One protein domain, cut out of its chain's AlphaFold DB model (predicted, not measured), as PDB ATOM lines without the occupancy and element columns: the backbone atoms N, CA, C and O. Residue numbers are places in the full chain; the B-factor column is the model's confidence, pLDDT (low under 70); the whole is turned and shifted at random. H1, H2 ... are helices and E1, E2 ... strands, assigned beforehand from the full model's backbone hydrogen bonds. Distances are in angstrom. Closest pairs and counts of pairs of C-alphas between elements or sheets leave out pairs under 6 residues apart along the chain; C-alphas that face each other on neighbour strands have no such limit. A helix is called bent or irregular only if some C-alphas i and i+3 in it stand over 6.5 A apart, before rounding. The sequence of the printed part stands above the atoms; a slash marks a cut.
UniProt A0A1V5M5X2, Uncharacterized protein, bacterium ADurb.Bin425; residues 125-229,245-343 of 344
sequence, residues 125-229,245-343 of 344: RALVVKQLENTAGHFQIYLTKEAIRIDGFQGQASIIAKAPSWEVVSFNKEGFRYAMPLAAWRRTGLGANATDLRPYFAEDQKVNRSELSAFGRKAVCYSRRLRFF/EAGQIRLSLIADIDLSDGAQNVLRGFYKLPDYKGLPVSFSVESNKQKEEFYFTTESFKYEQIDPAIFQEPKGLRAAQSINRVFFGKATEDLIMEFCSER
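Overview. This is residues 125 to 229 and 245 to 343 of the 344 residues of an uncharacterized protein of bacterium ADurb.Bin425 (UniProt A0A1V5M5X2). One long, twisted sheet of eleven strands curls round helix H2, with H1 beside H2 on the same concave side. At the E6 end of the sheet the kinked helix H4 stands up from E6 and E5, and residues 337 to 343 stick out; the short H3 grazes the sheet. The printed part has 204 residues, with elements in the order E1 E2 E3 E4 E5 E6 H1 E7 E8 E9 H2 E10 E11 H3 H4. The sheet's order is E6 E5 E4 E3 E2 E1 E11 E10 E9 E8 E7, all antiparallel, and the class is mixed, helices and strands. The whole is compact, with a radius of gyration of the C-alphas of 17.5 A and spans of 49 by 48 by 28 A.

Along the chain. Find C-alpha 125 at (20.849, 19.521, 13.081); from there E1 runs 25.4 A to residue 133. Next come E2, residues 137 to 143, E3, 147 to 152, E4, 157 to 162, E5, 168 to 172, and E6, 176 to 180. H1 spans residues 182 to 188. Then look for E7, residues 208 to 214, E8, 217 to 228, 32.7 A long, and E9, 245 to 254, 29.9 A long. H2, residues 261 to 270, begins at (17.831, 35.861, 5.004). E10 spans residues 279 to 287 and E11 292 to 306, 35.1 A long, with a bend of 63 degrees at residue 303. H3 is residues 308 to 311. H4, residues 323 to 341, ends at (28.260, 62.920, 32.295); it is irregular, C-alphas 327 and 330 being 9.3 A apart, with a kink of 123 degrees near residue 330.

Arrangement. E1 to E6 form a meander, each strand the antiparallel neighbour of the one before; look at N 129 and O 141, 2.9 A, between E2 and E1. E1 and E11 are antiparallel neighbours at 159 degrees, with N 128 and O 302 at 2.8 A. E10 and E11 form a hairpin, with N 285 and O 293 at 2.8 A. E6 and E7 are the edge strands. H1, H2 and H4 make two layers with the sheet, helices on one face of it. H1 touches H2, Arg 186 and Gly 269 having the closest C-alphas, 4.4 A, at a shallow tilt of 23 degrees, the same way. H4 is over E6 and E5, its height over the sheet 13.3 A; the closest C-alphas of E5 and H4 are those of Asn 172 and Val 326, 5.5 A. H2 has every O i to N i+4 pair within hydrogen-bond range, H1 2 of 3 and H4 12 of 15; H3 is too short for such a pair.

Size, cuts and confidence. The C-alphas farthest apart are those of Gly 216 and Glu 342, 52.6 A. Residues 230 to 244 are cut out, and C-alphas 229 and 245 are 7.0 A apart across the cut. The links H1 to E7 and H3 to H4 are long. The mean pLDDT of the printed part is 93.5; residues 229 and 245 are under 70.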
ATOM      1  N   ARG A 125      19.547  19.297  13.706       96.81
ATOM      2  CA  ARG A 125      20.849  19.521  13.081       96.81
ATOM      3  C   ARG A 125      21.136  21.020  12.992       96.81
ATOM      4  O   ARG A 125      20.377  21.749  12.353       96.81
ATOM      5  N   ALA A 126      22.262  21.450  13.544       97.81
ATOM      6  CA  ALA A 126      22.756  22.816  13.442       97.81
ATOM      7  C   ALA A 126      24.211  22.852  12.989       97.81
ATOM      8  O   ALA A 126      24.981  21.929  13.249       97.81
ATOM      9  N   LEU A 127      24.583  23.925  12.299       98.06
ATOM     10  CA  LEU A 127      25.972  24.269  12.048       98.06
ATOM     11  C   LEU A 127      26.518  24.994  13.284       98.06
ATOM     12  O   LEU A 127      25.974  26.018  13.690       98.06
ATOM     13  N   VAL A 128      27.584  24.455  13.861       98.31
ATOM     14  CA  VAL A 128      28.297  25.005  15.012       98.31
ATOM     15  C   VAL A 128      29.636  25.553  14.539       98.31
ATOM     16  O   VAL A 128      30.450  24.837  13.949       98.31
ATOM     17  N   VAL A 129      29.851  26.835  14.805       98.38
ATOM     18  CA  VAL A 129      31.047  27.581  14.417       98.38
ATOM     19  C   VAL A 129      31.692  28.099  15.688       98.38
ATOM     20  O   VAL A 129      31.038  28.779  16.476       98.38
ATOM     21  N   LYS A 130      32.966  27.776  15.903       98.12
ATOM     22  CA  LYS A 130      33.752  28.364  16.994       98.12
ATOM     23  C   LYS A 130      34.717  29.368  16.412       98.12
ATOM     24  O   LYS A 130      35.400  29.049  15.440       98.12
ATOM     25  N   GLN A 131      34.751  30.554  16.992       97.50
ATOM     26  CA  GLN A 131      35.609  31.633  16.543       97.50
ATOM     27  C   GLN A 131      36.362  32.231  17.713       97.50
ATOM     28  O   GLN A 131      35.852  32.269  18.830       97.50
ATOM     29  N   LEU A 132      37.551  32.730  17.423       95.56
ATOM     30  CA  LEU A 132      38.351  33.530  18.327       95.56
ATOM     31  C   LEU A 132      38.400  34.950  17.779       95.56
ATOM     32  O   LEU A 132      38.755  35.146  16.618       95.56
ATOM     33  N   GLU A 133      38.049  35.920  18.610       93.25
ATOM     34  CA  GLU A 133      38.153  37.346  18.326       93.25
ATOM     35  C   GLU A 133      39.086  37.987  19.352       93.25
ATOM     36  O   GLU A 133      39.033  37.662  20.540       93.25
ATOM     37  N   ASN A 134      39.971  38.874  18.904       90.00
ATOM     38  CA  ASN A 134      41.063  39.356  19.748       90.00
ATOM     39  C   ASN A 134      40.589  40.144  20.972       90.00
ATOM     40  O   ASN A 134      41.283  40.133  21.988       90.00
ATOM     41  N   THR A 135      39.457  40.851  20.883       86.12
ATOM     42  CA  THR A 135      38.994  41.721  21.972       86.12
ATOM     43  C   THR A 135      37.977  41.047  22.890       86.12
ATOM     44  O   THR A 135      38.131  41.117  24.108       86.12
ATOM     45  N   ALA A 136      36.976  40.346  22.354       88.38
ATOM     46  CA  ALA A 136      35.930  39.693  23.144       88.38
ATOM     47  C   ALA A 136      36.176  38.197  23.417       88.38
ATOM     48  O   ALA A 136      35.424  37.580  24.182       88.38
ATOM     49  N   GLY A 137      37.229  37.608  22.843       93.31
ATOM     50  CA  GLY A 137      37.631  36.222  23.070       93.31
ATOM     51  C   GLY A 137      36.848  35.214  22.228       93.31
ATOM     52  O   GLY A 137      36.567  35.441  21.052       93.31
ATOM     53  N   HIS A 138      36.540  34.054  22.812       96.12
ATOM     54  CA  HIS A 138      35.874  32.978  22.080       96.12
ATOM     55  C   HIS A 138      34.372  33.221  21.925       96.12
ATOM     56  O   HIS A 138      33.657  33.522  22.886       96.12
ATOM     57  N   PHE A 139      33.901  32.974  20.709       96.56
ATOM     58  CA  PHE A 139      32.502  32.920  20.327       96.56
ATOM     59  C   PHE A 139      32.130  31.514  19.865       96.56
ATOM     60  O   PHE A 139      32.894  30.842  19.170       96.56
ATOM     61  N   GLN A 140      30.916  31.087  20.197       98.19
ATOM     62  CA  GLN A 140      30.301  29.887  19.650       98.19
ATOM     63  C   GLN A 140      28.950  30.232  19.029       98.19
ATOM     64  O   GLN A 140      28.037  30.711  19.697       98.19
ATOM     65  N   ILE A 141      28.831  29.984  17.730       98.44
ATOM     66  CA  ILE A 141      27.673  30.337  16.917       98.44
ATOM     67  C   ILE A 141      26.966  29.052  16.501       98.44
ATOM     68  O   ILE A 141      27.583  28.154  15.932       98.44
ATOM     69  N   TYR A 142      25.666  28.985  16.756       98.50
ATOM     70  CA  TYR A 142      24.786  27.894  16.359       98.50
ATOM     71  C   TYR A 142      23.825  28.413  15.300       98.50
ATOM     72  O   TYR A 142      23.108  29.388  15.528       98.50
ATOM     73  N   LEU A 143      23.802  27.754  14.147       98.19
ATOM     74  CA  LEU A 143      23.016  28.154  12.986       98.19
ATOM     75  C   LEU A 143      22.109  27.009  12.558       98.19
ATOM     76  O   LEU A 143      22.561  25.904  12.258       98.19
ATOM     77  N   THR A 144      20.820  27.299  12.476       97.31
ATOM     78  CA  THR A 144      19.826  26.462  11.802       97.31
ATOM     79  C   THR A 144      19.138  27.291  10.721       97.31
ATOM     80  O   THR A 144      19.382  28.492  10.593       97.31
ATOM     81  N   LYS A 145      18.240  26.677   9.943       95.44
ATOM     82  CA  LYS A 145      17.435  27.417   8.958       95.44
ATOM     83  C   LYS A 145      16.545  28.485   9.607       95.44
ATOM     84  O   LYS A 145      16.295  29.526   9.004       95.44
ATOM     85  N   GLU A 146      16.097  28.237  10.834       97.38
ATOM     86  CA  GLU A 146      15.054  29.026  11.499       97.38
ATOM     87  C   GLU A 146      15.544  29.786  12.730       97.38
ATOM     88  O   GLU A 146      14.787  30.572  13.286       97.38
ATOM     89  N   ALA A 147      16.773  29.557  13.185       98.25
ATOM     90  CA  ALA A 147      17.285  30.151  14.410       98.25
ATOM     91  C   ALA A 147      18.801  30.329  14.372       98.25
ATOM     92  O   ALA A 147      19.527  29.511  13.799       98.25
ATOM     93  N   ILE A 148      19.262  31.367  15.058       98.62
ATOM     94  CA  ILE A 148      20.664  31.630  15.351       98.62
ATOM     95  C   ILE A 148      20.835  31.855  16.851       98.62
ATOM     96  O   ILE A 148      20.004  32.502  17.492       98.62
ATOM     97  N   ARG A 149      21.930  31.329  17.398       98.44
ATOM     98  CA  ARG A 149      22.422  31.648  18.735       98.44
ATOM     99  C   ARG A 149      23.905  31.971  18.665       98.44
ATOM    100  O   ARG A 149      24.644  31.264  17.991       98.44
ATOM    101  N   ILE A 150      24.331  33.008  19.369       98.38
ATOM    102  CA  ILE A 150      25.731  33.395  19.520       98.38
ATOM    103  C   ILE A 150      26.013  33.455  21.014       98.38
ATOM    104  O   ILE A 150      25.476  34.314  21.705       98.38
ATOM    105  N   ASP A 151      26.835  32.538  21.506       97.69
ATOM    106  CA  ASP A 151      27.391  32.588  22.853       97.69
ATOM    107  C   ASP A 151      28.773  33.236  22.781       97.69
ATOM    108  O   ASP A 151      29.590  32.863  21.939       97.69
ATOM    109  N   GLY A 152      29.042  34.220  23.634       94.69
ATOM    110  CA  GLY A 152      30.271  35.006  23.557       94.69
ATOM    111  C   GLY A 152      30.626  35.697  24.857       94.69
ATOM    112  O   GLY A 152      30.065  35.395  25.912       94.69
ATOM    113  N   PHE A 153      31.557  36.649  24.768       88.81
ATOM    114  CA  PHE A 153      31.941  37.515  25.886       88.81
ATOM    115  C   PHE A 153      32.380  36.696  27.103       88.81
ATOM    116  O   PHE A 153      31.876  36.885  28.206       88.81
ATOM    117  N   GLN A 154      33.238  35.690  26.885       88.00
ATOM    118  CA  GLN A 154      33.672  34.743  27.927       88.00
ATOM    119  C   GLN A 154      32.496  34.014  28.615       88.00
ATOM    120  O   GLN A 154      32.521  33.680  29.801       88.00
ATOM    121  N   GLY A 155      31.421  33.784  27.857       90.62
ATOM    122  CA  GLY A 155      30.187  33.173  28.330       90.62
ATOM    123  C   GLY A 155      29.350  34.083  29.228       90.62
ATOM    124  O   GLY A 155      28.511  33.564  29.961       90.62
ATOM    125  N   GLN A 156      29.584  35.397  29.248       92.50
ATOM    126  CA  GLN A 156      28.779  36.337  30.033       92.50
ATOM    127  C   GLN A 156      27.438  36.637  29.374       92.50
ATOM    128  O   GLN A 156      26.441  36.818  30.076       92.50
ATOM    129  N   ALA A 157      27.405  36.649  28.042       96.75
ATOM    130  CA  ALA A 157      26.239  37.041  27.278       96.75
ATOM    131  C   ALA A 157      25.995  36.129  26.077       96.75
ATOM    132  O   ALA A 157      26.916  35.553  25.487       96.75
ATOM    133  N   SER A 158      24.726  36.059  25.707       98.00
ATOM    134  CA  SER A 158      24.225  35.299  24.576       98.00
ATOM    135  C   SER A 158      23.289  36.168  23.748       98.00
ATOM    136  O   SER A 158      22.597  37.042  24.273       98.00
ATOM    137  N   ILE A 159      23.248  35.903  22.450       98.50
ATOM    138  CA  ILE A 159      22.329  36.521  21.496       98.50
ATOM    139  C   ILE A 159      21.544  35.401  20.835       98.50
ATOM    140  O   ILE A 159      22.136  34.416  20.400       98.50
ATOM    141  N   ILE A 160      20.231  35.549  20.732       98.62
ATOM    142  CA  ILE A 160      19.362  34.638  19.992       98.62
ATOM    143  C   ILE A 160      18.479  35.423  19.024       98.62
ATOM    144  O   ILE A 160      18.093  36.559  19.298       98.62
ATOM    145  N   ALA A 161      18.147  34.811  17.895       98.69
ATOM    146  CA  ALA A 161      17.102  35.291  17.000       98.69
ATOM    147  C   ALA A 161      16.475  34.103  16.273       98.69
ATOM    148  O   ALA A 161      17.167  33.139  15.928       98.69
ATOM    149  N   LYS A 162      15.162  34.160  16.043       98.38
ATOM    150  CA  LYS A 162      14.401  33.043  15.478       98.38
ATOM    151  C   LYS A 162      13.315  33.523  14.519       98.38
ATOM    152  O   LYS A 162      12.689  34.555  14.745       98.38
ATOM    153  N   ALA A 163      13.061  32.747  13.471       97.62
ATOM    154  CA  ALA A 163      11.920  32.907  12.584       97.62
ATOM    155  C   ALA A 163      10.573  32.785  13.340       97.62
ATOM    156  O   ALA A 163      10.482  32.068  14.340       97.62
ATOM    157  N   PRO A 164       9.504  33.439  12.851       97.50
ATOM    158  CA  PRO A 164       9.481  34.304  11.670       97.50
ATOM    159  C   PRO A 164       9.903  35.754  11.952       97.50
ATOM    160  O   PRO A 164      10.240  36.464  11.012       97.50
ATOM    161  N   SER A 165       9.895  36.204  13.214       97.88
ATOM    162  CA  SER A 165      10.124  37.619  13.545       97.88
ATOM    163  C   SER A 165      11.579  38.050  13.377       97.88
ATOM    164  O   SER A 165      11.837  39.207  13.047       97.88
ATOM    165  N   TRP A 166      12.520  37.135  13.629       98.25
ATOM    166  CA  TRP A 166      13.955  37.409  13.700       98.25
ATOM    167  C   TRP A 166      14.302  38.581  14.628       98.25
ATOM    168  O   TRP A 166      15.319  39.248  14.441       98.25
ATOM    169  N   GLU A 167      13.458  38.836  15.635       98.31
ATOM    170  CA  GLU A 167      13.791  39.756  16.718       98.31
ATOM    171  C   GLU A 167      15.072  39.268  17.394       98.31
ATOM    172  O   GLU A 167      15.210  38.083  17.710       98.31
ATOM    173  N   VAL A 168      16.021  40.184  17.574       98.62
ATOM    174  CA  VAL A 168      17.303  39.874  18.193       98.62
ATOM    175  C   VAL A 168      17.181  40.124  19.681       98.62
ATOM    176  O   VAL A 168      16.939  41.254  20.102       98.62
ATOM    177  N   VAL A 169      17.359  39.068  20.467       98.56
ATOM    178  CA  VAL A 169      17.316  39.112  21.925       98.56
ATOM    179  C   VAL A 169      18.703  38.799  22.464       98.56
ATOM    180  O   VAL A 169      19.220  37.700  22.277       98.56
ATOM    181  N   SER A 170      19.290  39.762  23.159       98.19
ATOM    182  CA  SER A 170      20.535  39.606  23.905       98.19
ATOM    183  C   SER A 170      20.218  39.433  25.384       98.19
ATOM    184  O   SER A 170      19.386  40.159  25.928       98.19
ATOM    185  N   PHE A 171      20.895  38.518  26.066       98.00
ATOM    186  CA  PHE A 171      20.758  38.344  27.511       98.00
ATOM    187  C   PHE A 171      22.071  37.917  28.160       98.00
ATOM    188  O   PHE A 171      22.991  37.470  27.478       98.00
ATOM    189  N   ASN A 172      22.168  38.071  29.480       97.00
ATOM    190  CA  ASN A 172      23.375  37.745  30.234       97.00
ATOM    191  C   ASN A 172      23.096  36.909  31.487       97.00
ATOM    192  O   ASN A 172      21.949  36.701  31.889       97.00
ATOM    193  N   LYS A 173      24.174  36.441  32.124       95.19
ATOM    194  CA  LYS A 173      24.117  35.658  33.370       95.19
ATOM    195  C   LYS A 173      23.567  36.432  34.574       95.19
ATOM    196  O   LYS A 173      23.057  35.812  35.501       95.19
ATOM    197  N   GLU A 174      23.616  37.766  34.554       95.50
ATOM    198  CA  GLU A 174      23.033  38.634  35.595       95.50
ATOM    199  C   GLU A 174      21.495  38.747  35.501       95.50
ATOM    200  O   GLU A 174      20.848  39.450  36.292       95.50
ATOM    201  N   GLY A 175      20.893  38.070  34.519       96.50
ATOM    202  CA  GLY A 175      19.453  38.046  34.314       96.50
ATOM    203  C   GLY A 175      18.925  39.320  33.664       96.50
ATOM    204  O   GLY A 175      17.793  39.708  33.948       96.50
ATOM    205  N   PHE A 176      19.727  39.998  32.841       97.44
ATOM    206  CA  PHE A 176      19.282  41.115  32.010       97.44
ATOM    207  C   PHE A 176      19.006  40.665  30.574       97.44
ATOM    208  O   PHE A 176      19.683  39.780  30.055       97.44
ATOM    209  N   ARG A 177      18.023  41.301  29.934       97.50
ATOM    210  CA  ARG A 177      17.551  41.047  28.569       97.50
ATOM    211  C   ARG A 177      17.382  42.356  27.813       97.50
ATOM    212  O   ARG A 177      16.707  43.258  28.296       97.50
ATOM    213  N   TYR A 178      17.884  42.419  26.590       97.94
ATOM    214  CA  TYR A 178      17.636  43.501  25.645       97.94
ATOM    215  C   TYR A 178      17.130  42.913  24.329       97.94
ATOM    216  O   TYR A 178      17.752  42.001  23.795       97.94
ATOM    217  N   ALA A 179      16.016  43.421  23.805       98.19
ATOM    218  CA  ALA A 179      15.452  42.967  22.535       98.19
ATOM    219  C   ALA A 179      15.391  44.114  21.531       98.19
ATOM    220  O   ALA A 179      15.146  45.262  21.900       98.19
ATOM    221  N   MET A 180      15.621  43.796  20.260       98.00
ATOM    222  CA  MET A 180      15.629  44.773  19.183       98.00
ATOM    223  C   MET A 180      15.107  44.162  17.873       98.00
ATOM    224  O   MET A 180      15.512  43.056  17.503       98.00
ATOM    225  N   PRO A 181      14.272  44.892  17.106       98.38
ATOM    226  CA  PRO A 181      13.856  44.455  15.777       98.38
ATOM    227  C   PRO A 181      15.050  44.247  14.835       98.38
ATOM    228  O   PRO A 181      15.997  45.039  14.846       98.38
ATOM    229  N   LEU A 182      14.971  43.254  13.941       98.12
ATOM    230  CA  LEU A 182      16.047  42.920  12.994       98.12
ATOM    231  C   LEU A 182      16.533  44.130  12.177       98.12
ATOM    232  O   LEU A 182      17.730  44.300  11.955       98.12
ATOM    233  N   ALA A 183      15.616  44.999  11.745       97.38
ATOM    234  CA  ALA A 183      15.959  46.200  10.984       97.38
ATOM    235  C   ALA A 183      16.816  47.187  11.795       97.38
ATOM    236  O   ALA A 183      17.747  47.789  11.261       97.38
ATOM    237  N   ALA A 184      16.532  47.338  13.092       97.50
ATOM    238  CA  ALA A 184      17.350  48.155  13.977       97.50
ATOM    239  C   ALA A 184      18.706  47.478  14.237       97.50
ATOM    240  O   ALA A 184      19.730  48.142  14.082       97.50
ATOM    241  N   TRP A 185      18.725  46.157  14.465       97.56
ATOM    242  CA  TRP A 185      19.954  45.363  14.597       97.56
ATOM    243  C   TRP A 185      20.887  45.486  13.390       97.56
ATOM    244  O   TRP A 185      22.083  45.687  13.564       97.56
ATOM    245  N   ARG A 186      20.372  45.457  12.157       95.56
ATOM    246  CA  ARG A 186      21.202  45.659  10.953       95.56
ATOM    247  C   ARG A 186      21.896  47.021  10.922       95.56
ATOM    248  O   ARG A 186      22.984  47.143  10.364       95.56
ATOM    249  N   ARG A 187      21.271  48.059  11.487       94.62
ATOM    250  CA  ARG A 187      21.835  49.415  11.509       94.62
ATOM    251  C   ARG A 187      22.852  49.580  12.629       94.62
ATOM    252  O   ARG A 187      23.936  50.101  12.378       94.62
ATOM    253  N   THR A 188      22.517  49.143  13.838       94.69
ATOM    254  CA  THR A 188      23.315  49.417  15.040       94.69
ATOM    255  C   THR A 188      24.284  48.291  15.388       94.69
ATOM    256  O   THR A 188      25.386  48.564  15.867       94.69
ATOM    257  N   GLY A 189      23.907  47.040  15.124       94.38
ATOM    258  CA  GLY A 189      24.652  45.849  15.513       94.38
ATOM    259  C   GLY A 189      24.910  45.810  17.015       94.38
ATOM    260  O   GLY A 189      24.054  46.164  17.825       94.38
ATOM    261  N   LEU A 190      26.145  45.471  17.380       89.69
ATOM    262  CA  LEU A 190      26.649  45.538  18.755       89.69
ATOM    263  C   LEU A 190      26.948  46.970  19.254       89.69
ATOM    264  O   LEU A 190      27.565  47.135  20.303       89.69
ATOM    265  N   GLY A 191      26.544  48.023  18.532       86.31
ATOM    266  CA  GLY A 191      26.872  49.404  18.899       86.31
ATOM    267  C   GLY A 191      28.379  49.658  18.826       86.31
ATOM    268  O   GLY A 191      29.046  49.114  17.955       86.31
ATOM    269  N   ALA A 192      28.952  50.458  19.722       79.56
ATOM    270  CA  ALA A 192      30.399  50.725  19.738       79.56
ATOM    271  C   ALA A 192      31.268  49.483  20.048       79.56
ATOM    272  O   ALA A 192      32.484  49.535  19.901       79.56
ATOM    273  N   ASN A 193      30.658  48.352  20.415       77.56
ATOM    274  CA  ASN A 193      31.361  47.162  20.905       77.56
ATOM    275  C   ASN A 193      31.894  46.249  19.792       77.56
ATOM    276  O   ASN A 193      32.461  45.204  20.083       77.56
ATOM    277  N   ALA A 194      31.677  46.606  18.526       84.50
ATOM    278  CA  ALA A 194      32.213  45.878  17.384       84.50
ATOM    279  C   ALA A 194      32.719  46.845  16.318       84.50
ATOM    280  O   ALA A 194      32.064  47.856  16.015       84.50
ATOM    281  N   THR A 195      33.855  46.492  15.716       85.94
ATOM    282  CA  THR A 195      34.407  47.181  14.550       85.94
ATOM    283  C   THR A 195      33.365  47.217  13.439       85.94
ATOM    284  O   THR A 195      32.808  46.191  13.059       85.94
ATOM    285  N   ASP A 196      33.071  48.413  12.929       92.00
ATOM    286  CA  ASP A 196      32.153  48.560  11.809       92.00
ATOM    287  C   ASP A 196      32.873  48.227  10.505       92.00
ATOM    288  O   ASP A 196      33.715  48.997  10.047       92.00
ATOM    289  N   LEU A 197      32.569  47.068   9.920       93.06
ATOM    290  CA  LEU A 197      33.193  46.613   8.681       93.06
ATOM    291  C   LEU A 197      32.526  47.208   7.430       93.06
ATOM    292  O   LEU A 197      33.112  47.159   6.347       93.06
ATOM    293  N   ARG A 198      31.341  47.825   7.557       93.94
ATOM    294  CA  ARG A 198      30.598  48.408   6.425       93.94
ATOM    295  C   ARG A 198      31.395  49.467   5.657       93.94
ATOM    296  O   ARG A 198      31.469  49.333   4.440       93.94
ATOM    297  N   PRO A 199      32.044  50.468   6.290       91.56
ATOM    298  CA  PRO A 199      32.766  51.513   5.555       91.56
ATOM    299  C   PRO A 199      33.968  50.975   4.770       91.56
ATOM    300  O   PRO A 199      34.373  51.527   3.748       91.56
ATOM    301  N   TYR A 200      34.557  49.882   5.250       89.56
ATOM    302  CA  TYR A 200      35.745  49.299   4.644       89.56
ATOM    303  C   TYR A 200      35.430  48.502   3.374       89.56
ATOM    304  O   TYR A 200      36.241  48.497   2.441       89.56
ATOM    305  N   PHE A 201      34.244  47.894   3.330       90.00
ATOM    306  CA  PHE A 201      33.790  46.977   2.285       90.00
ATOM    307  C   PHE A 201      32.508  47.454   1.572       90.00
ATOM    308  O   PHE A 201      31.769  46.645   1.014       90.00
ATOM    309  N   ALA A 202      32.215  48.754   1.593       87.25
ATOM    310  CA  ALA A 202      31.077  49.312   0.866       87.25
ATOM    311  C   ALA A 202      31.209  49.083  -0.659       87.25
ATOM    312  O   ALA A 202      32.319  49.001  -1.188       87.25
ATOM    313  N   GLU A 203      30.080  48.927  -1.361       74.69
ATOM    314  CA  GLU A 203      30.037  48.538  -2.787       74.69
ATOM    315  C   GLU A 203      30.669  49.567  -3.732       74.69
ATOM    316  O   GLU A 203      31.177  49.212  -4.792       74.69
ATOM    317  N   ASP A 204      30.677  50.837  -3.337       78.00
ATOM    318  CA  ASP A 204      31.302  51.945  -4.063       78.00
ATOM    319  C   ASP A 204      32.840  51.905  -4.009       78.00
ATOM    320  O   ASP A 204      33.529  52.664  -4.697       78.00
ATOM    321  N   GLN A 205      33.408  51.010  -3.201       76.31
ATOM    322  CA  GLN A 205      34.842  50.889  -3.004       76.31
ATOM    323  C   GLN A 205      35.437  49.835  -3.942       76.31
ATOM    324  O   GLN A 205      34.847  48.792  -4.216       76.31
ATOM    325  N   LYS A 206      36.676  50.067  -4.398       87.19
ATOM    326  CA  LYS A 206      37.451  49.090  -5.183       87.19
ATOM    327  C   LYS A 206      37.877  47.909  -4.302       87.19
ATOM    328  O   LYS A 206      39.011  47.860  -3.822       87.19
ATOM    329  N   VAL A 207      36.951  46.986  -4.057       92.06
ATOM    330  CA  VAL A 207      37.176  45.745  -3.310       92.06
ATOM    331  C   VAL A 207      37.550  44.637  -4.292       92.06
ATOM    332  O   VAL A 207      36.804  44.321  -5.215       92.06
ATOM    333  N   ASN A 208      38.716  44.030  -4.086       94.50
ATOM    334  CA  ASN A 208      39.136  42.858  -4.840       94.50
ATOM    335  C   ASN A 208      38.406  41.631  -4.306       94.50
ATOM    336  O   ASN A 208      38.406  41.387  -3.098       94.50
ATOM    337  N   ARG A 209      37.839  40.839  -5.211       95.94
ATOM    338  CA  ARG A 209      37.161  39.585  -4.895       95.94
ATOM    339  C   ARG A 209      37.969  38.423  -5.455       95.94
ATOM    340  O   ARG A 209      38.244  38.396  -6.651       95.94
ATOM    341  N   SER A 210      38.312  37.459  -4.612       96.94
ATOM    342  CA  SER A 210      38.947  36.207  -5.026       96.94
ATOM    343  C   SER A 210      38.210  35.004  -4.450       96.94
ATOM    344  O   SER A 210      37.605  35.076  -3.379       96.94
ATOM    345  N   GLU A 211      38.229  33.893  -5.181       97.50
ATOM    346  CA  GLU A 211      37.732  32.613  -4.679       97.50
ATOM    347  C   GLU A 211      38.843  31.893  -3.910       97.50
ATOM    348  O   GLU A 211      40.015  31.961  -4.280       97.50
ATOM    349  N   LEU A 212      38.473  31.208  -2.829       96.88
ATOM    350  CA  LEU A 212      39.373  30.370  -2.041       96.88
ATOM    351  C   LEU A 212      38.617  29.181  -1.441       96.88
ATOM    352  O   LEU A 212      37.395  29.084  -1.547       96.88
ATOM    353  N   SER A 213      39.349  28.274  -0.797       96.38
ATOM    354  CA  SER A 213      38.767  27.179  -0.021       96.38
ATOM    355  C   SER A 213      38.999  27.409   1.468       96.38
ATOM    356  O   SER A 213      40.118  27.703   1.883       96.38
ATOM    357  N   ALA A 214      37.942  27.291   2.269       95.81
ATOM    358  CA  ALA A 214      38.014  27.352   3.725       95.81
ATOM    359  C   ALA A 214      37.179  26.210   4.302       95.81
ATOM    360  O   ALA A 214      36.035  26.021   3.894       95.81
ATOM    361  N   PHE A 215      37.747  25.430   5.227       96.19
ATOM    362  CA  PHE A 215      37.073  24.272   5.838       96.19
ATOM    363  C   PHE A 215      36.520  23.267   4.805       96.19
ATOM    364  O   PHE A 215      35.443  22.701   4.987       96.19
ATOM    365  N   GLY A 216      37.241  23.075   3.691       95.69
ATOM    366  CA  GLY A 216      36.830  22.186   2.598       95.69
ATOM    367  C   GLY A 216      35.621  22.681   1.795       95.69
ATOM    368  O   GLY A 216      34.980  21.885   1.114       95.69
ATOM    369  N   ARG A 217      35.283  23.971   1.893       96.06
ATOM    370  CA  ARG A 217      34.120  24.595   1.252       96.06
ATOM    371  C   ARG A 217      34.505  25.783   0.389       96.06
ATOM    372  O   ARG A 217      35.558  26.392   0.590       96.06
ATOM    373  N   LYS A 218      33.619  26.142  -0.546       97.00
ATOM    374  CA  LYS A 218      33.824  27.310  -1.404       97.00
ATOM    375  C   LYS A 218      33.668  28.587  -0.578       97.00
ATOM    376  O   LYS A 218      32.601  28.879  -0.033       97.00
ATOM    377  N   ALA A 219      34.732  29.375  -0.540       97.50
ATOM    378  CA  ALA A 219      34.773  30.659   0.128       97.50
ATOM    379  C   ALA A 219      35.180  31.779  -0.836       97.50
ATOM    380  O   ALA A 219      35.712  31.562  -1.925       97.50
ATOM    381  N   VAL A 220      34.875  33.002  -0.425       97.44
ATOM    382  CA  VAL A 220      35.184  34.231  -1.145       97.44
ATOM    383  C   VAL A 220      35.950  35.140  -0.196       97.44
ATOM    384  O   VAL A 220      35.483  35.391   0.915       97.44
ATOM    385  N   CYS A 221      37.102  35.643  -0.634       97.25
ATOM    386  CA  CYS A 221      37.820  36.709   0.054       97.25
ATOM    387  C   CYS A 221      37.554  38.045  -0.627       97.25
ATOM    388  O   CYS A 221      37.731  38.205  -1.836       97.25
ATOM    389  N   TYR A 222      37.148  39.003   0.191       96.50
ATOM    390  CA  TYR A 222      37.062  40.409  -0.137       96.50
ATOM    391  C   TYR A 222      38.286  41.080   0.459       96.50
ATOM    392  O   TYR A 222      38.526  40.989   1.663       96.50
ATOM    393  N   SER A 223      39.083  41.749  -0.366       95.62
ATOM    394  CA  SER A 223      40.278  42.431   0.111       95.62
ATOM    395  C   SER A 223      40.431  43.819  -0.475       95.62
ATOM    396  O   SER A 223      40.013  44.105  -1.597       95.62
ATOM    397  N   ARG A 224      41.043  44.708   0.300       93.75
ATOM    398  CA  ARG A 224      41.223  46.104  -0.087       93.75
ATOM    399  C   ARG A 224      42.517  46.640   0.493       93.75
ATOM    400  O   ARG A 224      42.853  46.350   1.636       93.75
ATOM    401  N   ARG A 225      43.221  47.467  -0.280       91.81
ATOM    402  CA  ARG A 225      44.351  48.237   0.243       91.81
ATOM    403  C   ARG A 225      43.848  49.480   0.974       91.81
ATOM    404  O   ARG A 225      43.087  50.262   0.403       91.81
ATOM    405  N   LEU A 226      44.295  49.666   2.208       88.00
ATOM    406  CA  LEU A 226      44.089  50.875   2.997       88.00
ATOM    407  C   LEU A 226      45.403  51.641   3.129       88.00
ATOM    408  O   LEU A 226      46.489  51.065   3.070       88.00
ATOM    409  N   ARG A 227      45.291  52.956   3.309       83.81
ATOM    410  CA  ARG A 227      46.392  53.796   3.776       83.81
ATOM    411  C   ARG A 227      46.108  54.126   5.229       83.81
ATOM    412  O   ARG A 227      45.109  54.780   5.519       83.81
ATOM    413  N   PHE A 228      46.962  53.654   6.121       76.06
ATOM    414  CA  PHE A 228      46.888  53.991   7.528       76.06
ATOM    415  C   PHE A 228      47.598  55.325   7.741       76.06
ATOM    416  O   PHE A 228      48.743  55.524   7.322       76.06
ATOM    417  N   PHE A 229      46.889  56.265   8.358       69.06
ATOM    418  CA  PHE A 229      47.490  57.501   8.830       69.06
ATOM    419  C   PHE A 229      48.034  57.257  10.230       69.06
ATOM    420  O   PHE A 229      47.283  56.918  11.144       69.06
ATOM    421  N   GLU A 245      51.644  54.329   5.719       66.31
ATOM    422  CA  GLU A 245      51.794  52.879   5.721       66.31
ATOM    423  C   GLU A 245      50.588  52.313   4.972       66.31
ATOM    424  O   GLU A 245      49.434  52.496   5.361       66.31
ATOM    425  N   ALA A 246      50.849  51.702   3.821       76.75
ATOM    426  CA  ALA A 246      49.834  50.913   3.160       76.75
ATOM    427  C   ALA A 246      49.617  49.635   3.983       76.75
ATOM    428  O   ALA A 246      50.503  49.141   4.678       76.75
ATOM    429  N   GLY A 247      48.422  49.090   3.914       89.00
ATOM    430  CA  GLY A 247      48.202  47.709   4.289       89.00
ATOM    431  C   GLY A 247      46.980  47.177   3.581       89.00
ATOM    432  O   GLY A 247      46.378  47.865   2.752       89.00
ATOM    433  N   GLN A 248      46.640  45.931   3.857       92.88
ATOM    434  CA  GLN A 248      45.563  45.228   3.194       92.88
ATOM    435  C   GLN A 248      44.621  44.652   4.234       92.88
ATOM    436  O   GLN A 248      45.033  43.935   5.131       92.88
ATOM    437  N   ILE A 249      43.339  44.948   4.095       94.88
ATOM    438  CA  ILE A 249      42.301  44.285   4.876       94.88
ATOM    439  C   ILE A 249      41.753  43.109   4.075       94.88
ATOM    440  O   ILE A 249      41.675  43.189   2.842       94.88
ATOM    441  N   ARG A 250      41.382  42.030   4.760       96.50
ATOM    442  CA  ARG A 250      40.844  40.809   4.152       96.50
ATOM    443  C   ARG A 250      39.673  40.294   4.976       96.50
ATOM    444  O   ARG A 250      39.793  40.126   6.183       96.50
ATOM    445  N   LEU A 251      38.552  40.031   4.318       97.44
ATOM    446  CA  LEU A 251      37.362  39.410   4.889       97.44
ATOM    447  C   LEU A 251      37.039  38.159   4.079       97.44
ATOM    448  O   LEU A 251      36.776  38.254   2.881       97.44
ATOM    449  N   SER A 252      37.014  37.002   4.732       97.69
ATOM    450  CA  SER A 252      36.663  35.736   4.087       97.69
ATOM    451  C   SER A 252      35.282  35.268   4.526       97.69
ATOM    452  O   SER A 252      34.975  35.265   5.721       97.69
ATOM    453  N   LEU A 253      34.457  34.838   3.568       97.75
ATOM    454  CA  LEU A 253      33.131  34.275   3.820       97.75
ATOM    455  C   LEU A 253      32.965  32.929   3.114       97.75
ATOM    456  O   LEU A 253      33.355  32.789   1.957       97.75
ATOM    457  N   ILE A 254      32.330  31.959   3.771       97.50
ATOM    458  CA  ILE A 254      31.867  30.730   3.114       97.50
ATOM    459  C   ILE A 254      30.551  31.034   2.392       97.50
ATOM    460  O   ILE A 254      29.576  31.441   3.026       97.50
ATOM    461  N   ALA A 255      30.519  30.825   1.075       93.88
ATOM    462  CA  ALA A 255      29.400  31.223   0.215       93.88
ATOM    463  C   ALA A 255      28.357  30.111  -0.012       93.88
ATOM    464  O   ALA A 255      27.236  30.401  -0.418       93.88
ATOM    465  N   ASP A 256      28.709  28.851   0.246       94.00
ATOM    466  CA  ASP A 256      27.900  27.660  -0.059       94.00
ATOM    467  C   ASP A 256      27.074  27.142   1.140       94.00
ATOM    468  O   ASP A 256      26.755  25.951   1.241       94.00
ATOM    469  N   ILE A 257      26.741  28.025   2.086       93.75
ATOM    470  CA  ILE A 257      25.897  27.692   3.240       93.75
ATOM    471  C   ILE A 257      24.484  28.211   2.991       93.75
ATOM    472  O   ILE A 257      24.270  29.403   2.780       93.75
ATOM    473  N   ASP A 258      23.520  27.297   3.081       93.50
ATOM    474  CA  ASP A 258      22.089  27.585   3.029       93.50
ATOM    475  C   ASP A 258      21.631  28.261   4.337       93.50
ATOM    476  O   ASP A 258      21.171  27.605   5.275       93.50
ATOM    477  N   LEU A 259      21.852  29.576   4.429       95.12
ATOM    478  CA  LEU A 259      21.371  30.430   5.515       95.12
ATOM    479  C   LEU A 259      20.127  31.191   5.066       95.12
ATOM    480  O   LEU A 259      20.133  31.828   4.012       95.12
ATOM    481  N   SER A 260      19.098  31.217   5.911       96.44
ATOM    482  CA  SER A 260      17.940  32.085   5.692       96.44
ATOM    483  C   SER A 260      18.336  33.565   5.731       96.44
ATOM    484  O   SER A 260      19.300  33.952   6.399       96.44
ATOM    485  N   ASP A 261      17.568  34.416   5.047       96.88
ATOM    486  CA  ASP A 261      17.831  35.861   5.004       96.88
ATOM    487  C   ASP A 261      17.842  36.488   6.404       96.88
ATOM    488  O   ASP A 261      18.638  37.383   6.689       96.88
ATOM    489  N   GLY A 262      16.993  35.993   7.309       97.81
ATOM    490  CA  GLY A 262      16.986  36.419   8.705       97.81
ATOM    491  C   GLY A 262      18.304  36.108   9.416       97.81
ATOM    492  O   GLY A 262      18.919  37.018   9.968       97.81
ATOM    493  N   ALA A 263      18.803  34.870   9.323       97.62
ATOM    494  CA  ALA A 263      20.088  34.489   9.912       97.62
ATOM    495  C   ALA A 263      21.260  35.293   9.318       97.62
ATOM    496  O   ALA A 263      22.118  35.774  10.062       97.62
ATOM    497  N   GLN A 264      21.269  35.503   7.995       97.06
ATOM    498  CA  GLN A 264      22.275  36.342   7.333       97.06
ATOM    499  C   GLN A 264      22.252  37.775   7.873       97.06
ATOM    500  O   GLN A 264      23.297  38.332   8.195       97.06
ATOM    501  N   ASN A 265      21.069  38.367   8.035       97.56
ATOM    502  CA  ASN A 265      20.923  39.723   8.556       97.56
ATOM    503  C   ASN A 265      21.330  39.853  10.031       97.56
ATOM    504  O   ASN A 265      21.867  40.891  10.423       97.56
ATOM    505  N   VAL A 266      21.128  38.810  10.842       98.12
ATOM    506  CA  VAL A 266      21.630  38.783  12.224       98.12
ATOM    507  C   VAL A 266      23.158  38.759  12.232       98.12
ATOM    508  O   VAL A 266      23.766  39.588  12.909       98.12
ATOM    509  N   LEU A 267      23.791  37.895  11.432       97.25
ATOM    510  CA  LEU A 267      25.253  37.857  11.299       97.25
ATOM    511  C   LEU A 267      25.809  39.187  10.772       97.25
ATOM    512  O   LEU A 267      26.800  39.690  11.297       97.25
ATOM    513  N   ARG A 268      25.145  39.808   9.789       96.12
ATOM    514  CA  ARG A 268      25.537  41.129   9.277       96.12
ATOM    515  C   ARG A 268      25.505  42.198  10.355       96.12
ATOM    516  O   ARG A 268      26.432  42.989  10.407       96.12
ATOM    517  N   GLY A 269      24.490  42.226  11.217       96.62
ATOM    518  CA  GLY A 269      24.482  43.161  12.345       96.62
ATOM    519  C   GLY A 269      25.545  42.823  13.395       96.62
ATOM    520  O   GLY A 269      26.170  43.732  13.934       96.62
ATOM    521  N   PHE A 270      25.820  41.536  13.633       96.50
ATOM    522  CA  PHE A 270      26.828  41.096  14.601       96.50
ATOM    523  C   PHE A 270      28.246  41.543  14.213       96.50
ATOM    524  O   PHE A 270      28.908  42.211  15.000       96.50
ATOM    525  N   TYR A 271      28.676  41.263  12.980       95.56
ATOM    526  CA  TYR A 271      29.991  41.683  12.465       95.56
ATOM    527  C   TYR A 271      29.984  43.065  11.802       95.56
ATOM    528  O   TYR A 271      31.000  43.481  11.252       95.56
ATOM    529  N   LYS A 272      28.828  43.741  11.777       95.38
ATOM    530  CA  LYS A 272      28.592  44.982  11.025       95.38
ATOM    531  C   LYS A 272      29.150  44.909   9.604       95.38
ATOM    532  O   LYS A 272      30.038  45.666   9.225       95.38
ATOM    533  N   LEU A 273      28.640  43.962   8.828       94.69
ATOM    534  CA  LEU A 273      29.073  43.712   7.457       94.69
ATOM    535  C   LEU A 273      28.178  44.415   6.427       94.69
ATOM    536  O   LEU A 273      27.003  44.667   6.714       94.69
ATOM    537  N   PRO A 274      28.702  44.689   5.216       93.56
ATOM    538  CA  PRO A 274      27.881  45.006   4.049       93.56
ATOM    539  C   PRO A 274      26.923  43.861   3.687       93.56
ATOM    540  O   PRO A 274      26.936  42.787   4.294       93.56
ATOM    541  N   ASP A 275      26.137  44.053   2.627       93.94
ATOM    542  CA  ASP A 275      25.141  43.084   2.157       93.94
ATOM    543  C   ASP A 275      25.724  41.879   1.393       93.94
ATOM    544  O   ASP A 275      25.138  41.338   0.456       93.94
ATOM    545  N   TYR A 276      26.864  41.376   1.863       93.50
ATOM    546  CA  TYR A 276      27.463  40.141   1.382       93.50
ATOM    547  C   TYR A 276      26.677  38.917   1.859       93.50
ATOM    548  O   TYR A 276      26.112  38.882   2.960       93.50
ATOM    549  N   LYS A 277      26.617  37.900   0.999       93.81
ATOM    550  CA  LYS A 277      26.038  36.592   1.321       93.81
ATOM    551  C   LYS A 277      27.128  35.656   1.829       93.81
ATOM    552  O   LYS A 277      28.248  35.676   1.321       93.81
ATOM    553  N   GLY A 278      26.766  34.809   2.785       95.25
ATOM    554  CA  GLY A 278      27.647  33.789   3.344       95.25
ATOM    555  C   GLY A 278      27.934  33.972   4.829       95.25
ATOM    556  O   GLY A 278      27.489  34.929   5.462       95.25
ATOM    557  N   LEU A 279      28.677  33.019   5.384       97.19
ATOM    558  CA  LEU A 279      29.116  33.042   6.775       97.19
ATOM    559  C   LEU A 279      30.520  33.655   6.869       97.19
ATOM    560  O   LEU A 279      31.441  33.096   6.269       97.19
ATOM    561  N   PRO A 280      30.723  34.729   7.647       97.25
ATOM    562  CA  PRO A 280      32.053  35.273   7.911       97.25
ATOM    563  C   PRO A 280      32.915  34.259   8.663       97.25
ATOM    564  O   PRO A 280      32.500  33.752   9.705       97.25
ATOM    565  N   VAL A 281      34.113  33.974   8.149       97.44
ATOM    566  CA  VAL A 281      35.039  33.011   8.772       97.44
ATOM    567  C   VAL A 281      36.345  33.620   9.253       97.44
ATOM    568  O   VAL A 281      36.927  33.101  10.203       97.44
ATOM    569  N   SER A 282      36.793  34.719   8.654       97.06
ATOM    570  CA  SER A 282      37.938  35.472   9.161       97.06
ATOM    571  C   SER A 282      37.897  36.927   8.716       97.06
ATOM    572  O   SER A 282      37.405  37.245   7.628       97.06
ATOM    573  N   PHE A 283      38.454  37.796   9.555       96.69
ATOM    574  CA  PHE A 283      38.789  39.173   9.211       96.69
ATOM    575  C   PHE A 283      40.201  39.475   9.711       96.69
ATOM    576  O   PHE A 283      40.499  39.274  10.891       96.69
ATOM    577  N   SER A 284      41.065  39.944   8.815       95.38
ATOM    578  CA  SER A 284      42.450  40.289   9.130       95.38
ATOM    579  C   SER A 284      42.882  41.596   8.480       95.38
ATOM    580  O   SER A 284      42.328  42.049   7.470       95.38
ATOM    581  N   VAL A 285      43.888  42.209   9.093       92.88
ATOM    582  CA  VAL A 285      44.571  43.396   8.599       92.88
ATOM    583  C   VAL A 285      46.054  43.080   8.497       92.88
ATOM    584  O   VAL A 285      46.719  42.761   9.475       92.88
ATOM    585  N   GLU A 286      46.575  43.163   7.286       92.25
ATOM    586  CA  GLU A 286      47.975  42.961   6.960       92.25
ATOM    587  C   GLU A 286      48.652  44.325   6.828       92.25
ATOM    588  O   GLU A 286      48.305  45.132   5.961       92.25
ATOM    589  N   SER A 287      49.616  44.601   7.701       87.31
ATOM    590  CA  SER A 287      50.448  45.805   7.598       87.31
ATOM    591  C   SER A 287      51.550  45.635   6.545       87.31
ATOM    592  O   SER A 287      51.952  44.518   6.221       87.31
ATOM    593  N   ASN A 288      52.133  46.739   6.066       77.81
ATOM    594  CA  ASN A 288      53.322  46.713   5.196       77.81
ATOM    595  C   ASN A 288      54.515  45.931   5.777       77.81
ATOM    596  O   ASN A 288      55.384  45.497   5.027       77.81
ATOM    597  N   LYS A 289      54.569  45.743   7.102       80.06
ATOM    598  CA  LYS A 289      55.592  44.923   7.770       80.06
ATOM    599  C   LYS A 289      55.324  43.419   7.636       80.06
ATOM    600  O   LYS A 289      55.983  42.639   8.311       80.06
ATOM    601  N   GLN A 290      54.341  43.024   6.818       74.94
ATOM    602  CA  GLN A 290      53.884  41.645   6.613       74.94
ATOM    603  C   GLN A 290      53.422  40.951   7.903       74.94
ATOM    604  O   GLN A 290      53.303  39.731   7.959       74.94
ATOM    605  N   LYS A 291      53.138  41.728   8.954       83.81
ATOM    606  CA  LYS A 291      52.491  41.217  10.155       83.81
ATOM    607  C   LYS A 291      50.988  41.250   9.915       83.81
ATOM    608  O   LYS A 291      50.417  42.334   9.759       83.81
ATOM    609  N   GLU A 292      50.392  40.066   9.846       83.88
ATOM    610  CA  GLU A 292      48.948  39.882   9.784       83.88
ATOM    611  C   GLU A 292      48.372  39.920  11.201       83.88
ATOM    612  O   GLU A 292      48.772  39.157  12.082       83.88
ATOM    613  N   GLU A 293      47.447  40.844  11.426       86.44
ATOM    614  CA  GLU A 293      46.695  40.964  12.664       86.44
ATOM    615  C   GLU A 293      45.263  40.511  12.390       86.44
ATOM    616  O   GLU A 293      44.497  41.152  11.667       86.44
ATOM    617  N   PHE A 294      44.913  39.349  12.932       83.00
ATOM    618  CA  PHE A 294      43.555  38.822  12.858       83.00
ATOM    619  C   PHE A 294      42.688  39.568  13.852       83.00
ATOM    620  O   PHE A 294      43.067  39.685  15.004       83.00
ATOM    621  N   TYR A 295      41.525  40.038  13.431       90.12
ATOM    622  CA  TYR A 295      40.516  40.542  14.358       90.12
ATOM    623  C   TYR A 295      39.670  39.388  14.857       90.12
ATOM    624  O   TYR A 295      39.485  39.251  16.059       90.12
ATOM    625  N   PHE A 296      39.229  38.522  13.940       95.69
ATOM    626  CA  PHE A 296      38.658  37.233  14.292       95.69
ATOM    627  C   PHE A 296      39.039  36.144  13.291       95.69
ATOM    628  O   PHE A 296      39.266  36.404  12.105       95.69
ATOM    629  N   THR A 297      39.059  34.904  13.772       96.94
ATOM    630  CA  THR A 297      39.291  33.700  12.974       96.94
ATOM    631  C   THR A 297      38.384  32.562  13.431       96.94
ATOM    632  O   THR A 297      38.021  32.468  14.603       96.94
ATOM    633  N   THR A 298      37.993  31.693  12.504       98.00
ATOM    634  CA  THR A 298      37.213  30.491  12.810       98.00
ATOM    635  C   THR A 298      38.151  29.349  13.169       98.00
ATOM    636  O   THR A 298      39.027  28.985  12.394       98.00
ATOM    637  N   GLU A 299      37.944  28.760  14.340       97.69
ATOM    638  CA  GLU A 299      38.730  27.635  14.851       97.69
ATOM    639  C   GLU A 299      38.104  26.295  14.463       97.69
ATOM    640  O   GLU A 299      38.797  25.316  14.199       97.69
ATOM    641  N   SER A 300      36.769  26.231  14.429       97.62
ATOM    642  CA  SER A 300      36.063  25.012  14.044       97.62
ATOM    643  C   SER A 300      34.749  25.303  13.337       97.62
ATOM    644  O   SER A 300      34.072  26.288  13.632       97.62
ATOM    645  N   PHE A 301      34.393  24.402  12.428       96.50
ATOM    646  CA  PHE A 301      33.205  24.475  11.593       96.50
ATOM    647  C   PHE A 301      32.646  23.055  11.427       96.50
ATOM    648  O   PHE A 301      33.255  22.229  10.746       96.50
ATOM    649  N   LYS A 302      31.528  22.727  12.087       97.31
ATOM    650  CA  LYS A 302      30.959  21.364  12.061       97.31
ATOM    651  C   LYS A 302      29.450  21.334  12.262       97.31
ATOM    652  O   LYS A 302      28.883  22.218  12.889       97.31
ATOM    653  N   TYR A 303      28.797  20.293  11.752       97.25
ATOM    654  CA  TYR A 303      27.384  20.038  12.036       97.25
ATOM    655  C   TYR A 303      27.229  19.177  13.287       97.25
ATOM    656  O   TYR A 303      27.883  18.143  13.404       97.25
ATOM    657  N   GLU A 304      26.320  19.566  14.175       97.94
ATOM    658  CA  GLU A 304      25.995  18.842  15.404       97.94
ATOM    659  C   GLU A 304      24.481  18.672  15.564       97.94
ATOM    660  O   GLU A 304      23.690  19.390  14.949       97.94
ATOM    661  N   GLN A 305      24.086  17.697  16.381       97.56
ATOM    662  CA  GLN A 305      22.707  17.518  16.826       97.56
ATOM    663  C   GLN A 305      22.540  18.242  18.157       97.56
ATOM    664  O   GLN A 305      23.189  17.885  19.137       97.56
ATOM    665  N   ILE A 306      21.693  19.266  18.182       97.12
ATOM    666  CA  ILE A 306      21.504  20.137  19.341       97.12
ATOM    667  C   ILE A 306      20.052  20.124  19.807       97.12
ATOM    668  O   ILE A 306      19.131  19.895  19.022       97.12
ATOM    669  N   ASP A 307      19.849  20.386  21.095       96.81
ATOM    670  CA  ASP A 307      18.516  20.591  21.648       96.81
ATOM    671  C   ASP A 307      17.958  21.941  21.153       96.81
ATOM    672  O   ASP A 307      18.579  22.980  21.404       96.81
ATOM    673  N   PRO A 308      16.790  21.978  20.481       96.19
ATOM    674  CA  PRO A 308      16.153  23.229  20.068       96.19
ATOM    675  C   PRO A 308      15.907  24.217  21.219       96.19
ATOM    676  O   PRO A 308      15.759  25.418  20.974       96.19
ATOM    677  N   ALA A 309      15.874  23.745  22.471       96.50
ATOM    678  CA  ALA A 309      15.755  24.581  23.659       96.50
ATOM    679  C   ALA A 309      16.883  25.616  23.790       96.50
ATOM    680  O   ALA A 309      16.654  26.665  24.390       96.50
ATOM    681  N   ILE A 310      18.065  25.400  23.190       97.12
ATOM    682  CA  ILE A 310      19.136  26.408  23.243       97.12
ATOM    683  C   ILE A 310      18.743  27.715  22.544       97.12
ATOM    684  O   ILE A 310      19.278  28.763  22.884       97.12
ATOM    685  N   PHE A 311      17.809  27.685  21.590       97.56
ATOM    686  CA  PHE A 311      17.330  28.886  20.898       97.56
ATOM    687  C   PHE A 311      16.167  29.572  21.619       97.56
ATOM    688  O   PHE A 311      15.614  30.539  21.096       97.56
ATOM    689  N   GLN A 312      15.751  29.060  22.778       96.94
ATOM    690  CA  GLN A 312      14.701  29.676  23.575       96.94
ATOM    691  C   GLN A 312      15.291  30.718  24.515       96.94
ATOM    692  O   GLN A 312      16.365  30.542  25.094       96.94
ATOM    693  N   GLU A 313      14.551  31.807  24.680       96.44
ATOM    694  CA  GLU A 313      14.873  32.813  25.673       96.44
ATOM    695  C   GLU A 313      14.704  32.233  27.091       96.44
ATOM    696  O   GLU A 313      13.660  31.634  27.385       96.44
ATOM    697  N   PRO A 314      15.691  32.405  27.990       96.94
ATOM    698  CA  PRO A 314      15.526  32.045  29.391       96.94
ATOM    699  C   PRO A 314      14.354  32.788  30.045       96.94
ATOM    700  O   PRO A 314      14.090  33.956  29.769       96.94
ATOM    701  N   LYS A 315      13.660  32.122  30.972       97.19
ATOM    702  CA  LYS A 315      12.560  32.734  31.734       97.19
ATOM    703  C   LYS A 315      13.096  33.589  32.885       97.19
ATOM    704  O   LYS A 315      14.132  33.276  33.461       97.19
ATOM    705  N   GLY A 316      12.336  34.616  33.270       96.88
ATOM    706  CA  GLY A 316      12.626  35.432  34.459       96.88
ATOM    707  C   GLY A 316      13.692  36.513  34.259       96.88
ATOM    708  O   GLY A 316      14.214  37.037  35.240       96.88
ATOM    709  N   LEU A 317      14.022  36.854  33.012       97.56
ATOM    710  CA  LEU A 317      14.964  37.929  32.712       97.56
ATOM    711  C   LEU A 317      14.324  39.310  32.921       97.56
ATOM    712  O   LEU A 317      13.150  39.532  32.625       97.56
ATOM    713  N   ARG A 318      15.123  40.261  33.403       97.62
ATOM    714  CA  ARG A 318      14.755  41.669  33.578       97.62
ATOM    715  C   ARG A 318      15.108  42.458  32.326       97.62
ATOM    716  O   ARG A 318      16.178  42.263  31.758       97.62
ATOM    717  N   ALA A 319      14.255  43.397  31.930       97.62
ATOM    718  CA  ALA A 319      14.570  44.293  30.823       97.62
ATOM    719  C   ALA A 319      15.798  45.166  31.151       97.62
ATOM    720  O   ALA A 319      15.883  45.774  32.219       97.62
ATOM    721  N   ALA A 320      16.748  45.214  30.225       96.44
ATOM    722  CA  ALA A 320      17.891  46.109  30.235       96.44
ATOM    723  C   ALA A 320      17.542  47.414  29.512       96.44
ATOM    724  O   ALA A 320      16.812  47.402  28.522       96.44
ATOM    725  N   GLN A 321      18.098  48.533  29.975       93.81
ATOM    726  CA  GLN A 321      17.906  49.834  29.319       93.81
ATOM    727  C   GLN A 321      18.719  49.954  28.025       93.81
ATOM    728  O   GLN A 321      18.310  50.643  27.092       93.81
ATOM    729  N   SER A 322      19.855  49.263  27.956       94.00
ATOM    730  CA  SER A 322      20.751  49.276  26.809       94.00
ATOM    731  C   SER A 322      21.313  47.885  26.535       94.00
ATOM    732  O   SER A 322      21.300  46.995  27.388       94.00
ATOM    733  N   ILE A 323      21.862  47.710  25.336       94.50
ATOM    734  CA  ILE A 323      22.593  46.497  24.988       94.50
ATOM    735  C   ILE A 323      23.938  46.396  25.734       94.50
ATOM    736  O   ILE A 323      24.395  45.298  26.044       94.50
ATOM    737  N   ASN A 324      24.541  47.534  26.095       92.62
ATOM    738  CA  ASN A 324      25.795  47.588  26.848       92.62
ATOM    739  C   ASN A 324      25.627  46.989  28.243       92.62
ATOM    740  O   ASN A 324      26.495  46.252  28.701       92.62
ATOM    741  N   ARG A 325      24.472  47.216  28.877       94.56
ATOM    742  CA  ARG A 325      24.115  46.574  30.145       94.56
ATOM    743  C   ARG A 325      24.158  45.052  30.073       94.56
ATOM    744  O   ARG A 325      24.519  44.398  31.045       94.56
ATOM    745  N   VAL A 326      23.768  44.484  28.933       95.38
ATOM    746  CA  VAL A 326      23.791  43.034  28.737       95.38
ATOM    747  C   VAL A 326      25.234  42.543  28.617       95.38
ATOM    748  O   VAL A 326      25.609  41.607  29.316       95.38
ATOM    749  N   PHE A 327      26.058  43.181  27.786       92.62
ATOM    750  CA  PHE A 327      27.412  42.689  27.507       92.62
ATOM    751  C   PHE A 327      28.443  42.991  28.595       92.62
ATOM    752  O   PHE A 327      29.330  42.174  28.817       92.62
ATOM    753  N   PHE A 328      28.322  44.126  29.281       90.50
ATOM    754  CA  PHE A 328      29.303  44.566  30.276       90.50
ATOM    755  C   PHE A 328      28.790  44.513  31.719       90.50
ATOM    756  O   PHE A 328      29.553  44.739  32.653       90.50
ATOM    757  N   GLY A 329      27.505  44.213  31.916       90.69
ATOM    758  CA  GLY A 329      26.888  44.190  33.238       90.69
ATOM    759  C   GLY A 329      26.630  45.585  33.810       90.69
ATOM    760  O   GLY A 329      26.868  46.620  33.179       90.69
ATOM    761  N   LYS A 330      26.086  45.613  35.033       89.19
ATOM    762  CA  LYS A 330      25.666  46.865  35.687       89.19
ATOM    763  C   LYS A 330      26.807  47.824  35.973       89.19
ATOM    764  O   LYS A 330      26.708  49.004  35.658       89.19
ATOM    765  N   ALA A 331      27.855  47.309  36.603       89.19
ATOM    766  CA  ALA A 331      28.935  48.137  37.120       89.19
ATOM    767  C   ALA A 331      29.641  48.901  35.994       89.19
ATOM    768  O   ALA A 331      29.884  50.097  36.114       89.19
ATOM    769  N   THR A 332      29.915  48.232  34.875       87.88
ATOM    770  CA  THR A 332      30.591  48.859  33.742       87.88
ATOM    771  C   THR A 332      29.702  49.866  33.020       87.88
ATOM    772  O   THR A 332      30.197  50.912  32.616       87.88
ATOM    773  N   GLU A 333      28.398  49.602  32.881       87.88
ATOM    774  CA  GLU A 333      27.480  50.595  32.311       87.88
ATOM    775  C   GLU A 333      27.409  51.857  33.177       87.88
ATOM    776  O   GLU A 333      27.518  52.958  32.642       87.88
ATOM    777  N   ASP A 334      27.285  51.703  34.499       89.38
ATOM    778  CA  ASP A 334      27.221  52.832  35.430       89.38
ATOM    779  C   ASP A 334      28.501  53.697  35.318       89.38
ATOM    780  O   ASP A 334      28.404  54.919  35.204       89.38
ATOM    781  N   LEU A 335      29.683  53.070  35.213       90.94
ATOM    782  CA  LEU A 335      30.961  53.763  34.981       90.94
ATOM    783  C   LEU A 335      31.004  54.496  33.631       90.94
ATOM    784  O   LEU A 335      31.436  55.645  33.564       90.94
ATOM    785  N   ILE A 336      30.557  53.860  32.542       86.50
ATOM    786  CA  ILE A 336      30.505  54.498  31.214       86.50
ATOM    787  C   ILE A 336      29.612  55.744  31.265       86.50
ATOM    788  O   ILE A 336      29.977  56.792  30.731       86.50
ATOM    789  N   MET A 337      28.457  55.646  31.925       85.69
ATOM    790  CA  MET A 337      27.513  56.755  32.052       85.69
ATOM    791  C   MET A 337      28.069  57.900  32.904       85.69
ATOM    792  O   MET A 337      27.890  59.063  32.534       85.69
ATOM    793  N   GLU A 338      28.782  57.588  33.988       91.69
ATOM    794  CA  GLU A 338      29.490  58.568  34.817       91.69
ATOM    795  C   GLU A 338      30.518  59.349  33.981       91.69
ATOM    796  O   GLU A 338      30.419  60.574  33.877       91.69
ATOM    797  N   PHE A 339      31.394  58.654  33.246       88.94
ATOM    798  CA  PHE A 339      32.376  59.288  32.356       88.94
ATOM    799  C   PHE A 339      31.744  60.154  31.257       88.94
ATOM    800  O   PHE A 339      32.302  61.185  30.872       88.94
ATOM    801  N   CYS A 340      30.594  59.748  30.715       86.62
ATOM    802  CA  CYS A 340      29.873  60.541  29.721       86.62
ATOM    803  C   CYS A 340      29.223  61.797  30.322       86.62
ATOM    804  O   CYS A 340      29.038  62.779  29.601       86.62
ATOM    805  N   SER A 341      28.869  61.776  31.609       88.88
ATOM    806  CA  SER A 341      28.260  62.920  32.295       88.88
ATOM    807  C   SER A 341      29.272  64.019  32.631       88.88
ATOM    808  O   SER A 341      28.946  65.191  32.474       88.88
ATOM    809  N   GLU A 342      30.513  63.660  32.976       90.12
ATOM    810  CA  GLU A 342      31.582  64.612  33.325       90.12
ATOM    811  C   GLU A 342      32.108  65.439  32.138       90.12
ATOM    812  O   GLU A 342      32.798  66.437  32.329       90.12
ATOM    813  N   ARG A 343      31.833  65.014  30.899       81.19
ATOM    814  CA  ARG A 343      32.293  65.703  29.679       81.19
ATOM    815  C   ARG A 343      31.328  66.773  29.161       81.19
ATOM    816  O   ARG A 343      31.611  67.352  28.113       81.19
TER     817      ARG A 343